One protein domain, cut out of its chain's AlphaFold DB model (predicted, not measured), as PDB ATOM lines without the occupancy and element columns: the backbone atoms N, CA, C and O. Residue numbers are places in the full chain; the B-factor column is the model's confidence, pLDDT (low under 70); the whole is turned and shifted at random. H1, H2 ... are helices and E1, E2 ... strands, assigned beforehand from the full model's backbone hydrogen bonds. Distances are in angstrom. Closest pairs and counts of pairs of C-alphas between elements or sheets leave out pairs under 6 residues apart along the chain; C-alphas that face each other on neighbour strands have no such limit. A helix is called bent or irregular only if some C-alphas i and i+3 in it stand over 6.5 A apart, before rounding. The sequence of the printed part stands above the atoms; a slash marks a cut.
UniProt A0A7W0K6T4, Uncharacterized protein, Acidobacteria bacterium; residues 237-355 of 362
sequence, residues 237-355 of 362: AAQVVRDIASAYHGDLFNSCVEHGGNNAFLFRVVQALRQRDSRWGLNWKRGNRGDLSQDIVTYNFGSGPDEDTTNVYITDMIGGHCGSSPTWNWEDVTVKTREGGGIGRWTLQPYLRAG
ATOM      1  N   ALA A 237     266.113 308.621 160.614       94.56
ATOM      2  CA  ALA A 237     265.771 307.203 160.607       94.56
ATOM      3  C   ALA A 237     264.346 306.930 161.113       94.56
ATOM      4  O   ALA A 237     263.647 306.108 160.525       94.56
ATOM      5  N   ALA A 238     263.866 307.710 162.087       94.25
ATOM      6  CA  ALA A 238     262.481 307.651 162.556       94.25
ATOM      7  C   ALA A 238     261.468 307.883 161.424       94.25
ATOM      8  O   ALA A 238     260.454 307.192 161.328       94.25
ATOM      9  N   GLN A 239     261.757 308.845 160.539       88.25
ATOM     10  CA  GLN A 239     260.894 309.132 159.398       88.25
ATOM     11  C   GLN A 239     260.927 307.987 158.381       88.25
ATOM     12  O   GLN A 239     259.876 307.599 157.891       88.25
ATOM     13  N   VAL A 240     262.098 307.385 158.132       90.56
ATOM     14  CA  VAL A 240     262.208 306.200 157.263       90.56
ATOM     15  C   VAL A 240     261.363 305.044 157.802       90.56
ATOM     16  O   VAL A 240     260.607 304.449 157.041       90.56
ATOM     17  N   VAL A 241     261.428 304.747 159.105       95.06
ATOM     18  CA  VAL A 241     260.587 303.703 159.719       95.06
ATOM     19  C   VAL A 241     259.106 304.020 159.567       95.06
ATOM     20  O   VAL A 241     258.340 303.157 159.141       95.06
ATOM     21  N   ARG A 242     258.695 305.256 159.872       90.88
ATOM     22  CA  ARG A 242     257.302 305.695 159.729       90.88
ATOM     23  C   ARG A 242     256.807 305.555 158.290       90.88
ATOM     24  O   ARG A 242     255.701 305.058 158.077       90.88
ATOM     25  N   ASP A 243     257.617 305.961 157.316       82.12
ATOM     26  CA  ASP A 243     257.281 305.873 155.896       82.12
ATOM     27  C   ASP A 243     257.145 304.412 155.457       82.12
ATOM     28  O   ASP A 243     256.174 304.070 154.788       82.12
ATOM     29  N   ILE A 244     258.052 303.526 155.884       82.44
ATOM     30  CA  ILE A 244     257.982 302.088 155.581       82.44
ATOM     31  C   ILE A 244     256.793 301.421 156.286       82.44
ATOM     32  O   ILE A 244     256.133 300.585 155.683       82.44
ATOM     33  N   ALA A 245     256.458 301.800 157.519       86.75
ATOM     34  CA  ALA A 245     255.282 301.290 158.227       86.75
ATOM     35  C   ALA A 245     253.963 301.716 157.586       86.75
ATOM     36  O   ALA A 245     253.067 300.891 157.412       86.75
ATOM     37  N   SER A 246     253.868 302.987 157.195       80.62
ATOM     38  CA  SER A 246     252.764 303.483 156.376       80.62
ATOM     39  C   SER A 246     252.709 302.730 155.048       80.62
ATOM     40  O   SER A 246     251.633 302.348 154.582       80.62
ATOM     41  N   ALA A 247     253.882 302.452 154.464       71.56
ATOM     42  CA  ALA A 247     253.968 301.850 153.152       71.56
ATOM     43  C   ALA A 247     253.646 300.340 153.125       71.56
ATOM     44  O   ALA A 247     253.076 299.813 152.174       71.56
ATOM     45  N   TYR A 248     254.016 299.624 154.180       76.31
ATOM     46  CA  TYR A 248     253.986 298.167 154.246       76.31
ATOM     47  C   TYR A 248     253.282 297.704 155.524       76.31
ATOM     48  O   TYR A 248     253.779 296.847 156.253       76.31
ATOM     49  N   HIS A 249     252.092 298.259 155.785       79.94
ATOM     50  CA  HIS A 249     251.300 297.951 156.979       79.94
ATOM     51  C   HIS A 249     251.005 296.449 157.134       79.94
ATOM     52  O   HIS A 249     250.979 295.941 158.248       79.94
ATOM     53  N   GLY A 250     250.806 295.717 156.031       76.69
ATOM     54  CA  GLY A 250     250.607 294.263 156.065       76.69
ATOM     55  C   GLY A 250     251.844 293.494 156.539       76.69
ATOM     56  O   GLY A 250     251.714 292.552 157.316       76.69
ATOM     57  N   ASP A 251     253.040 293.924 156.131       82.31
ATOM     58  CA  ASP A 251     254.294 293.314 156.587       82.31
ATOM     59  C   ASP A 251     254.557 293.666 158.058       82.31
ATOM     60  O   ASP A 251     255.019 292.818 158.814       82.31
ATOM     61  N   LEU A 252     254.221 294.892 158.486       87.69
ATOM     62  CA  LEU A 252     254.266 295.298 159.896       87.69
ATOM     63  C   LEU A 252     253.289 294.475 160.747       87.69
ATOM     64  O   LEU A 252     253.661 293.977 161.809       87.69
ATOM     65  N   PHE A 253     252.054 294.294 160.278       85.12
ATOM     66  CA  PHE A 253     251.038 293.500 160.965       85.12
ATOM     67  C   PHE A 253     251.464 292.034 161.114       85.12
ATOM     68  O   PHE A 253     251.327 291.454 162.186       85.12
ATOM     69  N   ASN A 254     252.055 291.457 160.065       85.38
ATOM     70  CA  ASN A 254     252.544 290.076 160.044       85.38
ATOM     71  C   ASN A 254     254.035 289.959 160.421       85.38
ATOM     72  O   ASN A 254     254.704 289.016 160.003       85.38
ATOM     73  N   SER A 255     254.577 290.905 161.193       93.12
ATOM     74  CA  SER A 255     256.009 290.948 161.539       93.12
ATOM     75  C   SER A 255     256.427 289.959 162.630       93.12
ATOM     76  O   SER A 255     257.613 289.829 162.910       93.12
ATOM     77  N   CYS A 256     255.473 289.283 163.274       94.62
ATOM     78  CA  CYS A 256     255.734 288.331 164.353       94.62
ATOM     79  C   CYS A 256     255.886 286.905 163.809       94.62
ATOM     80  O   CYS A 256     254.895 286.240 163.496       94.62
ATOM     81  N   VAL A 257     257.122 286.416 163.722       92.19
ATOM     82  CA  VAL A 257     257.455 285.064 163.244       92.19
ATOM     83  C   VAL A 257     256.790 283.988 164.102       92.19
ATOM     84  O   VAL A 257     256.267 283.009 163.571       92.19
ATOM     85  N   GLU A 258     256.742 284.180 165.419       92.12
ATOM     86  CA  GLU A 258     256.144 283.239 166.369       92.12
ATOM     87  C   GLU A 258     254.644 283.020 166.114       92.12
ATOM     88  O   GLU A 258     254.109 281.966 166.456       92.12
ATOM     89  N   HIS A 259     253.967 283.982 165.480       89.44
ATOM     90  CA  HIS A 259     252.543 283.923 165.139       89.44
ATOM     91  C   HIS A 259     252.296 283.618 163.650       89.44
ATOM     92  O   HIS A 259     251.222 283.905 163.124       89.44
ATOM     93  N   GLY A 260     253.277 283.026 162.960       84.94
ATOM     94  CA  GLY A 260     253.172 282.664 161.540       84.94
ATOM     95  C   GLY A 260     253.511 283.801 160.571       84.94
ATOM     96  O   GLY A 260     253.313 283.660 159.365       84.94
ATOM     97  N   GLY A 261     254.019 284.917 161.092       89.25
ATOM     98  CA  GLY A 261     254.548 286.035 160.328       89.25
ATOM     99  C   GLY A 261     255.968 285.806 159.806       89.25
ATOM    100  O   GLY A 261     256.472 284.682 159.752       89.25
ATOM    101  N   ASN A 262     256.636 286.886 159.397       89.94
ATOM    102  CA  ASN A 262     258.007 286.841 158.888       89.94
ATOM    103  C   ASN A 262     258.759 288.175 159.084       89.94
ATOM    104  O   ASN A 262     258.202 289.168 159.535       89.94
ATOM    105  N   ASN A 263     260.040 288.209 158.698       93.00
ATOM    106  CA  ASN A 263     260.920 289.376 158.859       93.00
ATOM    107  C   ASN A 263     260.864 290.391 157.697       93.00
ATOM    108  O   ASN A 263     261.765 291.222 157.573       93.00
ATOM    109  N   ALA A 264     259.855 290.345 156.818       85.25
ATOM    110  CA  ALA A 264     259.804 291.218 155.642       85.25
ATOM    111  C   ALA A 264     259.832 292.704 156.020       85.25
ATOM    112  O   ALA A 264     260.600 293.467 155.432       85.25
ATOM    113  N   PHE A 265     259.061 293.110 157.035       92.44
ATOM    114  CA  PHE A 265     259.041 294.497 157.501       92.44
ATOM    115  C   PHE A 265     260.421 294.967 157.977       92.44
ATOM    116  O   PHE A 265     260.938 295.975 157.494       92.44
ATOM    117  N   LEU A 266     261.054 294.180 158.852       96.75
ATOM    118  CA  LEU A 266     262.403 294.426 159.362       96.75
ATOM    119  C   LEU A 266     263.420 294.589 158.229       96.75
ATOM    120  O   LEU A 266     264.207 295.538 158.219       96.75
ATOM    121  N   PHE A 267     263.387 293.701 157.236       93.38
ATOM    122  CA  PHE A 267     264.319 293.764 156.116       93.38
ATOM    123  C   PHE A 267     264.074 294.965 155.203       93.38
ATOM    124  O   PHE A 267     265.044 295.568 154.747       93.38
ATOM    125  N   ARG A 268     262.820 295.380 154.982       88.31
ATOM    126  CA  ARG A 268     262.515 296.613 154.236       88.31
ATOM    127  C   ARG A 268     263.038 297.857 154.941       88.31
ATOM    128  O   ARG A 268     263.614 298.722 154.283       88.31
ATOM    129  N   VAL A 269     262.866 297.937 156.262       95.00
ATOM    130  CA  VAL A 269     263.395 299.049 157.062       95.00
ATOM    131  C   VAL A 269     264.917 299.103 156.947       95.00
ATOM    132  O   VAL A 269     265.462 300.145 156.583       95.00
ATOM    133  N   VAL A 270     265.609 297.981 157.176       95.25
ATOM    134  CA  VAL A 270     267.075 297.924 157.053       95.25
ATOM    135  C   VAL A 270     267.533 298.267 155.640       95.25
ATOM    136  O   VAL A 270     268.472 299.043 155.488       95.25
ATOM    137  N   GLN A 271     266.858 297.766 154.604       87.69
ATOM    138  CA  GLN A 271     267.172 298.115 153.222       87.69
ATOM    139  C   GLN A 271     267.083 299.629 152.999       87.69
ATOM    140  O   GLN A 271     268.031 300.224 152.496       87.69
ATOM    141  N   ALA A 272     265.979 300.263 153.404       87.19
ATOM    142  CA  ALA A 272     265.756 301.694 153.207       87.19
ATOM    143  C   ALA A 272     266.750 302.563 153.996       87.19
ATOM    144  O   ALA A 272     267.276 303.544 153.469       87.19
ATOM    145  N   LEU A 273     267.053 302.189 155.240       93.62
ATOM    146  CA  LEU A 273     268.048 302.876 156.063       93.62
ATOM    147  C   LEU A 273     269.455 302.761 155.458       93.62
ATOM    148  O   LEU A 273     270.171 303.760 155.349       93.62
ATOM    149  N   ARG A 274     269.822 301.568 154.975       91.81
ATOM    150  CA  ARG A 274     271.128 301.297 154.355       91.81
ATOM    151  C   ARG A 274     271.352 302.012 153.030       91.81
ATOM    152  O   ARG A 274     272.501 302.168 152.636       91.81
ATOM    153  N   GLN A 275     270.304 302.479 152.353       84.81
ATOM    154  CA  GLN A 275     270.444 303.350 151.178       84.81
ATOM    155  C   GLN A 275     270.989 304.739 151.536       84.81
ATOM    156  O   GLN A 275     271.551 305.421 150.685       84.81
ATOM    157  N   ARG A 276     270.843 305.162 152.798       87.56
ATOM    158  CA  ARG A 276     271.365 306.442 153.294       87.56
ATOM    159  C   ARG A 276     272.673 306.277 154.052       87.56
ATOM    160  O   ARG A 276     273.553 307.116 153.903       87.56
ATOM    161  N   ASP A 277     272.785 305.221 154.852       92.06
ATOM    162  CA  ASP A 277     273.996 304.923 155.613       92.06
ATOM    163  C   ASP A 277     274.174 303.416 155.813       92.06
ATOM    164  O   ASP A 277     273.354 302.760 156.460       92.06
ATOM    165  N   SER A 278     275.263 302.850 155.297       91.62
ATOM    166  CA  SER A 278     275.518 301.413 155.417       91.62
ATOM    167  C   SER A 278     275.923 300.953 156.829       91.62
ATOM    168  O   SER A 278     276.057 299.751 157.048       91.62
ATOM    169  N   ARG A 279     276.012 301.855 157.820       95.00
ATOM    170  CA  ARG A 279     276.147 301.513 159.255       95.00
ATOM    171  C   ARG A 279     274.892 300.895 159.878       95.00
ATOM    172  O   ARG A 279     274.963 300.352 160.982       95.00
ATOM    173  N   TRP A 280     273.736 300.984 159.218       96.88
ATOM    174  CA  TRP A 280     272.496 300.362 159.692       96.88
ATOM    175  C   TRP A 280     272.491 298.848 159.479       96.88
ATOM    176  O   TRP A 280     272.882 298.358 158.419       96.88
ATOM    177  N   GLY A 281     271.991 298.107 160.463       96.38
ATOM    178  CA  GLY A 281     271.884 296.651 160.418       96.38
ATOM    179  C   GLY A 281     270.829 296.101 161.369       96.38
ATOM    180  O   GLY A 281     270.019 296.841 161.930       96.38
ATOM    181  N   LEU A 282     270.844 294.780 161.510       98.12
ATOM    182  CA  LEU A 282     269.950 294.004 162.362       98.12
ATOM    183  C   LEU A 282     270.588 293.750 163.732       98.12
ATOM    184  O   LEU A 282     271.803 293.849 163.894       98.12
ATOM    185  N   ASN A 283     269.766 293.339 164.695       98.25
ATOM    186  CA  ASN A 283     270.198 293.077 166.063       98.25
ATOM    187  C   ASN A 283     270.148 291.588 166.428       98.25
ATOM    188  O   ASN A 283     269.083 290.967 166.422       98.25
ATOM    189  N   TRP A 284     271.278 291.048 166.870       97.69
ATOM    190  CA  TRP A 284     271.319 289.852 167.705       97.69
ATOM    191  C   TRP A 284     270.971 290.229 169.149       97.69
ATOM    192  O   TRP A 284     271.762 290.866 169.854       97.69
ATOM    193  N   LYS A 285     269.776 289.844 169.605       90.94
ATOM    194  CA  LYS A 285     269.258 290.236 170.917       90.94
ATOM    195  C   LYS A 285     270.129 289.662 172.036       90.94
ATOM    196  O   LYS A 285     270.593 288.523 171.970       90.94
ATOM    197  N   ARG A 286     270.382 290.479 173.065       89.69
ATOM    198  CA  ARG A 286     271.305 290.169 174.178       89.69
ATOM    199  C   ARG A 286     272.740 289.838 173.732       89.69
ATOM    200  O   ARG A 286     273.501 289.268 174.503       89.69
ATOM    201  N   GLY A 287     273.112 290.164 172.494       88.62
ATOM    202  CA  GLY A 287     274.422 289.863 171.930       88.62
ATOM    203  C   GLY A 287     274.602 288.413 171.476       88.62
ATOM    204  O   GLY A 287     275.717 288.047 171.089       88.62
ATOM    205  N   ASN A 288     273.543 287.599 171.498       93.12
ATOM    206  CA  ASN A 288     273.588 286.180 171.159       93.12
ATOM    207  C   ASN A 288     273.437 285.977 169.647       93.12
ATOM    208  O   ASN A 288     272.369 286.211 169.080       93.12
ATOM    209  N   ARG A 289     274.495 285.502 168.978       94.75
ATOM    210  CA  ARG A 289     274.434 285.177 167.544       94.75
ATOM    211  C   ARG A 289     273.329 284.157 167.265       94.75
ATOM    212  O   ARG A 289     273.212 283.161 167.971       94.75
ATOM    213  N   GLY A 290     272.555 284.395 166.210       93.94
ATOM    214  CA  GLY A 290     271.412 283.555 165.840       93.94
ATOM    215  C   GLY A 290     270.095 283.946 166.516       93.94
ATOM    216  O   GLY A 290     269.048 283.474 166.085       93.94
ATOM    217  N   ASP A 291     270.118 284.842 167.504       93.94
ATOM    218  CA  ASP A 291     268.932 285.270 168.242       93.94
ATOM    219  C   ASP A 291     268.393 286.613 167.712       93.94
ATOM    220  O   ASP A 291     268.569 287.668 168.322       93.94
ATOM    221  N   LEU A 292     267.828 286.599 166.499       97.12
ATOM    222  CA  LEU A 292     267.399 287.814 165.794       97.12
ATOM    223  C   LEU A 292     266.256 288.504 166.551       97.12
ATOM    224  O   LEU A 292     265.261 287.866 166.894       97.12
ATOM    225  N   SER A 293     266.380 289.810 166.783       97.25
ATOM    226  CA  SER A 293     265.227 290.643 167.139       97.25
ATOM    227  C   SER A 293     264.445 291.029 165.880       97.25
ATOM    228  O   SER A 293     265.027 291.280 164.825       97.25
ATOM    229  N   GLN A 294     263.120 291.044 166.007       96.75
ATOM    230  CA  GLN A 294     262.182 291.285 164.906       96.75
ATOM    231  C   GLN A 294     261.669 292.736 164.870       96.75
ATOM    232  O   GLN A 294     261.099 293.182 163.877       96.75
ATOM    233  N   ASP A 295     261.915 293.471 165.950       97.44
ATOM    234  CA  ASP A 295     261.421 294.804 166.281       97.44
ATOM    235  C   ASP A 295     262.543 295.838 166.478       97.44
ATOM    236  O   ASP A 295     262.258 297.026 166.585       97.44
ATOM    237  N   ILE A 296     263.816 295.423 166.472       98.12
ATOM    238  CA  ILE A 296     264.975 296.305 166.646       98.12
ATOM    239  C   ILE A 296     265.790 296.442 165.354       98.12
ATOM    240  O   ILE A 296     266.160 295.452 164.717       98.12
ATOM    241  N   VAL A 297     266.213 297.674 165.063       98.31
ATOM    242  CA  VAL A 297     267.343 297.973 164.169       98.31
ATOM    243  C   VAL A 297     268.518 298.561 164.943       98.31
ATOM    244  O   VAL A 297     268.346 299.158 166.007       98.31
ATOM    245  N   THR A 298     269.727 298.397 164.405       98.19
ATOM    246  CA  THR A 298     270.959 298.897 165.032       98.19
ATOM    247  C   THR A 298     271.754 299.817 164.124       98.19
ATOM    248  O   THR A 298     271.856 299.562 162.924       98.19
ATOM    249  N   TYR A 299     272.396 300.826 164.713       97.88
ATOM    250  CA  TYR A 299     273.340 301.715 164.030       97.88
ATOM    251  C   TYR A 299     274.716 301.630 164.686       97.88
ATOM    252  O   TYR A 299     274.827 301.910 165.879       97.88
ATOM    253  N   ASN A 300     275.759 301.273 163.930       96.31
ATOM    254  CA  ASN A 300     277.131 301.288 164.444       96.31
ATOM    255  C   ASN A 300     277.606 302.735 164.650       96.31
ATOM    256  O   ASN A 300     277.931 303.439 163.689       96.31
ATOM    257  N   PHE A 301     277.670 303.176 165.908       93.94
ATOM    258  CA  PHE A 301     278.152 304.514 166.255       93.94
ATOM    259  C   PHE A 301     279.677 304.590 166.393       93.94
ATOM    260  O   PHE A 301     280.220 305.685 166.536       93.94
ATOM    261  N   GLY A 302     280.364 303.444 166.422       85.06
ATOM    262  CA  GLY A 302     281.800 303.342 166.654       85.06
ATOM    263  C   GLY A 302     282.637 303.458 165.380       85.06
ATOM    264  O   GLY A 302     282.127 303.668 164.278       85.06
ATOM    265  N   SER A 303     283.950 303.308 165.548       87.94
ATOM    266  CA  SER A 303     284.949 303.324 164.469       87.94
ATOM    267  C   SER A 303     285.364 301.932 163.977       87.94
ATOM    268  O   SER A 303     286.165 301.812 163.058       87.94
ATOM    269  N   GLY A 304     284.870 300.867 164.616       85.88
ATOM    270  CA  GLY A 304     285.184 299.489 164.241       85.88
ATOM    271  C   GLY A 304     284.315 298.960 163.090       85.88
ATOM    272  O   GLY A 304     283.334 299.615 162.714       85.88
ATOM    273  N   PRO A 305     284.633 297.755 162.576       91.44
ATOM    274  CA  PRO A 305     283.790 297.033 161.624       91.44
ATOM    275  C   PRO A 305     282.348 296.873 162.119       91.44
ATOM    276  O   PRO A 305     282.102 296.861 163.325       91.44
ATOM    277  N   ASP A 306     281.405 296.744 161.185       94.31
ATOM    278  CA  ASP A 306     279.981 296.646 161.517       94.31
ATOM    279  C   ASP A 306     279.613 295.254 162.055       94.31
ATOM    280  O   ASP A 306     279.061 295.157 163.147       94.31
ATOM    281  N   GLU A 307     279.941 294.170 161.340       95.25
ATOM    282  CA  GLU A 307     279.579 292.814 161.780       95.25
ATOM    283  C   GLU A 307     280.149 292.504 163.169       95.25
ATOM    284  O   GLU A 307     281.321 292.746 163.454       95.25
ATOM    285  N   ASP A 308     279.285 291.973 164.037       95.69
ATOM    286  CA  ASP A 308     279.583 291.590 165.414       95.69
ATOM    287  C   ASP A 308     279.921 292.721 166.392       95.69
ATOM    288  O   ASP A 308     280.101 292.430 167.582       95.69
ATOM    289  N   THR A 309     279.955 293.989 165.977       94.62
ATOM    290  CA  THR A 309     280.174 295.082 166.931       94.62
ATOM    291  C   THR A 309     279.029 295.186 167.933       94.62
ATOM    292  O   THR A 309     277.856 294.968 167.616       94.62
ATOM    293  N   THR A 310     279.375 295.555 169.163       94.94
ATOM    294  CA  THR A 310     278.414 295.890 170.221       94.94
ATOM    295  C   THR A 310     278.318 297.395 170.468       94.94
ATOM    296  O   THR A 310     277.563 297.835 171.330       94.94
ATOM    297  N   ASN A 311     279.079 298.196 169.716       92.69
ATOM    298  CA  ASN A 311     279.021 299.656 169.740       92.69
ATOM    299  C   ASN A 311     277.875 300.143 168.853       92.69
ATOM    300  O   ASN A 311     278.089 300.699 167.773       92.69
ATOM    301  N   VAL A 312     276.650 299.865 169.295       96.25
ATOM    302  CA  VAL A 312     275.435 300.134 168.532       96.25
ATOM    303  C   VAL A 312     274.422 300.946 169.314       96.25
ATOM    304  O   VAL A 312     274.240 300.736 170.513       96.25
ATOM    305  N   TYR A 313     273.701 301.812 168.607       97.12
ATOM    306  CA  TYR A 313     272.363 302.172 169.054       97.12
ATOM    307  C   TYR A 313     271.422 300.994 168.828       97.12
ATOM    308  O   TYR A 313     271.544 300.293 167.824       97.12
ATOM    309  N   ILE A 314     270.494 300.797 169.754       97.00
ATOM    310  CA  ILE A 314     269.462 299.763 169.733       97.00
ATOM    311  C   ILE A 314     268.133 300.504 169.692       97.00
ATOM    312  O   ILE A 314     267.761 301.149 170.672       97.00
ATOM    313  N   THR A 315     267.438 300.454 168.561       98.19
ATOM    314  CA  THR A 315     266.211 301.229 168.375       98.19
ATOM    315  C   THR A 315     265.037 300.325 168.062       98.19
ATOM    316  O   THR A 315     265.070 299.585 167.079       98.19
ATOM    317  N   ASP A 316     264.009 300.415 168.900       98.19
ATOM    318  CA  ASP A 316     262.732 299.737 168.733       98.19
ATOM    319  C   ASP A 316     261.871 300.491 167.721       98.19
ATOM    320  O   ASP A 316     261.517 301.659 167.906       98.19
ATOM    321  N   MET A 317     261.579 299.804 166.622       98.06
ATOM    322  CA  MET A 317     260.818 300.311 165.488       98.06
ATOM    323  C   MET A 317     259.383 299.757 165.420       98.06
ATOM    324  O   MET A 317     258.626 300.174 164.538       98.06
ATOM    325  N   ILE A 318     258.986 298.844 166.323       98.25
ATOM    326  CA  ILE A 318     257.647 298.231 166.346       98.25
ATOM    327  C   ILE A 318     257.050 298.269 167.756       98.25
ATOM    328  O   ILE A 318     257.387 297.487 168.638       98.25
ATOM    329  N   GLY A 319     256.033 299.106 167.932       97.62
ATOM    330  CA  GLY A 319     255.247 299.161 169.157       97.62
ATOM    331  C   GLY A 319     254.279 297.985 169.232       97.62
ATOM    332  O   GLY A 319     253.526 297.733 168.289       97.62
ATOM    333  N   GLY A 320     254.274 297.275 170.362       96.12
ATOM    334  CA  GLY A 320     253.366 296.146 170.584       96.12
ATOM    335  C   GLY A 320     253.618 294.963 169.644       96.12
ATOM    336  O   GLY A 320     252.658 294.312 169.229       96.12
ATOM    337  N   HIS A 321     254.882 294.702 169.283       96.12
ATOM    338  CA  HIS A 321     255.273 293.550 168.460       96.12
ATOM    339  C   HIS A 321     254.678 292.240 169.011       96.12
ATOM    340  O   HIS A 321     254.566 292.050 170.223       96.12
ATOM    341  N   CYS A 322     254.210 291.373 168.107       95.38
ATOM    342  CA  CYS A 322     253.415 290.168 168.400       95.38
ATOM    343  C   CYS A 322     252.046 290.383 169.085       95.38
ATOM    344  O   CYS A 322     251.337 289.407 169.342       95.38
ATOM    345  N   GLY A 323     251.623 291.623 169.342       90.88
ATOM    346  CA  GLY A 323     250.267 291.951 169.783       90.88
ATOM    347  C   GLY A 323     249.226 291.863 168.660       90.88
ATOM    348  O   GLY A 323     249.545 291.630 167.497       90.88
ATOM    349  N   SER A 324     247.950 292.096 168.989       86.44
ATOM    350  CA  SER A 324     246.843 292.061 168.016       86.44
ATOM    351  C   SER A 324     246.839 293.225 167.018       86.44
ATOM    352  O   SER A 324     246.048 293.233 166.076       86.44
ATOM    353  N   SER A 325     247.639 294.264 167.260       88.19
ATOM    354  CA  SER A 325     247.672 295.488 166.454       88.19
ATOM    355  C   SER A 325     249.034 296.180 166.599       88.19
ATOM    356  O   SER A 325     249.108 297.224 167.246       88.19
ATOM    357  N   PRO A 326     250.125 295.592 166.072       93.44
ATOM    358  CA  PRO A 326     251.434 296.230 166.126       93.44
ATOM    359  C   PRO A 326     251.415 297.538 165.326       93.44
ATOM    360  O   PRO A 326     250.812 297.621 164.253       93.44
ATOM    361  N   THR A 327     252.089 298.562 165.837       93.56
ATOM    362  CA  THR A 327     252.227 299.866 165.177       93.56
ATOM    363  C   THR A 327     253.694 300.206 164.977       93.56
ATOM    364  O   THR A 327     254.573 299.612 165.594       93.56
ATOM    365  N   TRP A 328     253.986 301.201 164.144       95.06
ATOM    366  CA  TRP A 328     255.343 301.736 164.087       95.06
ATOM    367  C   TRP A 328     255.723 302.372 165.431       95.06
ATOM    368  O   TRP A 328     254.862 302.895 166.143       95.06
ATOM    369  N   ASN A 329     257.007 302.319 165.759       97.94
ATOM    370  CA  ASN A 329     257.604 302.961 166.924       97.94
ATOM    371  C   ASN A 329     258.962 303.564 166.537       97.94
ATOM    372  O   ASN A 329     259.466 303.339 165.434       97.94
ATOM    373  N   TRP A 330     259.529 304.372 167.423       97.62
ATOM    374  CA  TRP A 330     260.926 304.782 167.351       97.62
ATOM    375  C   TRP A 330     261.414 305.131 168.758       97.62
ATOM    376  O   TRP A 330     261.432 306.297 169.154       97.62
ATOM    377  N   GLU A 331     261.769 304.104 169.525       97.69
ATOM    378  CA  GLU A 331     262.290 304.243 170.887       97.69
ATOM    379  C   GLU A 331     263.765 303.832 170.919       97.69
ATOM    380  O   GLU A 331     264.118 302.693 170.611       97.69
ATOM    381  N   ASP A 332     264.652 304.759 171.290       95.00
ATOM    382  CA  ASP A 332     266.046 304.420 171.580       95.00
ATOM    383  C   ASP A 332     266.117 303.692 172.929       95.00
ATOM    384  O   ASP A 332     265.991 304.292 173.996       95.00
ATOM    385  N   VAL A 333     266.340 302.381 172.872       96.44
ATOM    386  CA  VAL A 333     266.420 301.500 174.039       96.44
ATOM    387  C   VAL A 333     267.866 301.139 174.390       96.44
ATOM    388  O   VAL A 333     268.095 300.209 175.166       96.44
ATOM    389  N   THR A 334     268.859 301.861 173.861       90.00
ATOM    390  CA  THR A 334     270.289 301.566 174.063       90.00
ATOM    391  C   THR A 334     270.672 301.567 175.544       90.00
ATOM    392  O   THR A 334     271.230 300.589 176.047       90.00
ATOM    393  N   VAL A 335     270.334 302.643 176.266       86.56
ATOM    394  CA  VAL A 335     270.652 302.789 177.700       86.56
ATOM    395  C   VAL A 335     269.871 301.774 178.529       86.56
ATOM    396  O   VAL A 335     270.471 301.019 179.289       86.56
ATOM    397  N   LYS A 336     268.558 301.675 178.298       90.94
ATOM    398  CA  LYS A 336     267.661 300.724 178.971       90.94
ATOM    399  C   LYS A 336     268.139 299.275 178.833       90.94
ATOM    400  O   LYS A 336     268.135 298.524 179.804       90.94
ATOM    401  N   THR A 337     268.591 298.882 177.641       89.31
ATOM    402  CA  THR A 337     269.129 297.538 177.387       89.31
ATOM    403  C   THR A 337     270.408 297.299 178.183       89.31
ATOM    404  O   THR A 337     270.545 296.251 178.811       89.31
ATOM    405  N   ARG A 338     271.322 298.279 178.194       86.31
ATOM    406  CA  ARG A 338     272.585 298.193 178.934       86.31
ATOM    407  C   ARG A 338     272.364 298.122 180.446       86.31
ATOM    408  O   ARG A 338     273.000 297.309 181.111       86.31
ATOM    409  N   GLU A 339     271.475 298.947 180.990       88.94
ATOM    410  CA  GLU A 339     271.131 298.954 182.420       88.94
ATOM    411  C   GLU A 339     270.446 297.654 182.854       88.94
ATOM    412  O   GLU A 339     270.676 297.173 183.961       88.94
ATOM    413  N   GLY A 340     269.686 297.024 181.955       87.50
ATOM    414  CA  GLY A 340     269.137 295.682 182.142       87.50
ATOM    415  C   GLY A 340     270.155 294.540 182.003       87.50
ATOM    416  O   GLY A 340     269.753 293.378 182.000       87.50
ATOM    417  N   GLY A 341     271.452 294.835 181.844       88.50
ATOM    418  CA  GLY A 341     272.515 293.841 181.658       88.50
ATOM    419  C   GLY A 341     272.549 293.195 180.267       88.50
ATOM    420  O   GLY A 341     273.280 292.230 180.049       88.50
ATOM    421  N   GLY A 342     271.757 293.703 179.325       90.12
ATOM    422  CA  GLY A 342     271.747 293.273 177.935       90.12
ATOM    423  C   GLY A 342     272.758 294.034 177.079       90.12
ATOM    424  O   GLY A 342     273.300 295.070 177.459       90.12
ATOM    425  N   ILE A 343     272.976 293.530 175.869       92.06
ATOM    426  CA  ILE A 343     273.773 294.203 174.847       92.06
ATOM    427  C   ILE A 343     273.159 293.947 173.470       92.06
ATOM    428  O   ILE A 343     272.554 292.898 173.241       92.06
ATOM    429  N   GLY A 344     273.279 294.912 172.567       94.19
ATOM    430  CA  GLY A 344     272.974 294.720 171.153       94.19
ATOM    431  C   GLY A 344     274.221 294.242 170.425       94.19
ATOM    432  O   GLY A 344     275.337 294.611 170.793       94.19
ATOM    433  N   ARG A 345     274.046 293.422 169.394       97.50
ATOM    434  CA  ARG A 345     275.143 293.055 168.497       97.50
ATOM    435  C   ARG A 345     274.669 293.187 167.065       97.50
ATOM    436  O   ARG A 345     273.690 292.556 166.675       97.50
ATOM    437  N   TRP A 346     275.378 294.011 166.311       97.75
ATOM    438  CA  TRP A 346     275.072 294.279 164.917       97.75
ATOM    439  C   TRP A 346     275.263 293.023 164.065       97.75
ATOM    440  O   TRP A 346     276.221 292.265 164.260       97.75
ATOM    441  N   THR A 347     274.384 292.824 163.087       97.12
ATOM    442  CA  THR A 347     274.570 291.828 162.029       97.12
ATOM    443  C   THR A 347     273.842 292.199 160.740       97.12
ATOM    444  O   THR A 347     272.825 292.894 160.760       97.12
ATOM    445  N   LEU A 348     274.312 291.676 159.607       94.00
ATOM    446  CA  LEU A 348     273.557 291.661 158.348       94.00
ATOM    447  C   LEU A 348     273.242 290.240 157.860       94.00
ATOM    448  O   LEU A 348     272.560 290.059 156.852       94.00
ATOM    449  N   GLN A 349     273.681 289.202 158.575       93.69
ATOM    450  CA  GLN A 349     273.602 287.823 158.085       93.69
ATOM    451  C   GLN A 349     272.180 287.350 157.729       93.69
ATOM    452  O   GLN A 349     272.030 286.689 156.699       93.69
ATOM    453  N   PRO A 350     271.116 287.613 158.520       92.94
ATOM    454  CA  PRO A 350     269.755 287.226 158.128       92.94
ATOM    455  C   PRO A 350     269.273 287.921 156.851       92.94
ATOM    456  O   PRO A 350     268.640 287.283 156.016       92.94
ATOM    457  N   TYR A 351     269.620 289.198 156.684       89.12
ATOM    458  CA  TYR A 351     269.273 289.998 155.511       89.12
ATOM    459  C   TYR A 351     269.952 289.448 154.246       89.12
ATOM    460  O   TYR A 351     269.294 289.228 153.231       89.12
ATOM    461  N   LEU A 352     271.247 289.125 154.331       86.56
ATOM    462  CA  LEU A 352     271.996 288.525 153.221       86.56
ATOM    463  C   LEU A 352     271.492 287.120 152.868       86.56
ATOM    464  O   LEU A 352     271.337 286.793 151.695       86.56
ATOM    465  N   ARG A 353     271.177 286.290 153.873       86.44
ATOM    466  CA  ARG A 353     270.598 284.950 153.660       86.44
ATOM    467  C   ARG A 353     269.230 284.986 152.985       86.44
ATOM    468  O   ARG A 353     268.871 284.023 152.316       86.44
ATOM    469  N   ALA A 354     268.489 286.084 153.128       78.62
ATOM    470  CA  ALA A 354     267.237 286.318 152.415       78.62
ATOM    471  C   ALA A 354     267.438 286.750 150.945       78.62
ATOM    472  O   ALA A 354     266.460 287.037 150.259       78.62
ATOM    473  N   GLY A 355     268.683 286.805 150.450       78.00
ATOM    474  CA  GLY A 355     269.006 287.166 149.067       78.00
ATOM    475  C   GLY A 355     268.980 288.670 148.790       78.00
ATOM    476  O   GLY A 355     268.956 289.078 147.630       78.00
TER     477      GLY A 355
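Overview. This is residues 237 to 355 of the 362 residues of an uncharacterized protein of Acidobacteria bacterium (UniProt A0A7W0K6T4). A strongly twisted sheet of five strands has the two longest helices, H1 and H3, packed side against side over one face, with H3 along the bent strand E2 and H1 toward the edge strand E4. Small helices sit around this body: H2 beside H3 near the E4 edge, H4 on the opposite face of the sheet, and H5 near H3 just after the other edge strand, E5. The printed part has 119 residues, with five named helices and five named strands in the order H1 H2 H3 E1 E2 E3 E4 H4 E5 H5; the sheet's order is E4 E3 E2 E1 E5, antiparallel throughout, and the class is mixed, helices and strands. The whole is compact, with a radius of gyration of the C-alphas of 13.2 A, and rounded, spanning 36 by 31 by 26 A.

Arrangement. H1, residues 237 to 247, and H3, residues 264 to 274, touch at a steep tilt of 41 degrees and run opposite ways, their closest C-alphas being those of Val 241 and Val 269, 6.1 A apart. Between them in the chain, H2, residues 249 to 253, only just touches H3, with 3 pairs of C-alphas within 8 A, the closest being Asp 251 and Phe 265 at 5.0 A. E1, residues 280 to 284, E2, residues 292 to 300, E3, residues 312 to 319, and E4, residues 327 to 332, form a meander, each strand the antiparallel neighbour of the one before, and successive strands in it form hairpins. N 298 and O 281 of E2 and E1 are 2.9 A apart, N 315 and O 297 of E3 and E2 are 3.0 A apart, and N 329 and O 317 of E4 and E3 are 3.0 A apart, each within hydrogen-bond range. E2 bends by 109 degrees at residue 295. E5, residues 345 to 347, is the other neighbour of E1, antiparallel to it, with N 282 and O 347 at 2.8 A. H1 and H3 lie on the same face of the sheet and make two layers with it, helices on one face. H1 lies over E3 at a height over the sheet of 7.6 A and runs only just slantwise to the strands, at 30.5 degrees to E3 on the local plane. H3 lies over E2 at a height of 8.7 A and runs along the strands, at 2 degrees to E2 on the local plane. H4, residues 334 to 339, is on the opposite face and over none of the strands; its closest C-alphas with E3 are those of Thr 334 and Ile 314, 4.8 A apart. H2 only grazes the sheet, and so does H5, residues 349 to 353, which is close to but not clearly touching H3. In H1, H2, H3, H4 and H5 every O i to N i+4 pair is within hydrogen-bond range.

Along the chain. H1 begins at C-alpha 237, at (265.771, 307.203, 160.607), and is 15.0 A long; H2 is 6.0 A and H3 15.2 A. E1 begins at C-alpha 280, at (272.496, 300.362, 159.692), and is 13.3 A long. E2 is 16.7 A, E3 20.2 A, E4 15.9 A, H4 8.8 A and E5 6.6 A. H5, 6.1 A long, ends at C-alpha 353, at (270.598, 284.950, 153.660).

Size, cuts and confidence. The two C-alphas farthest apart are those of Ser 303 and Ser 324, 39.9 A. The printed part has no cut. The link from E2 to E3, 11 residues, is long. The mean pLDDT of the printed part is 91.6, and no printed residue is under 70.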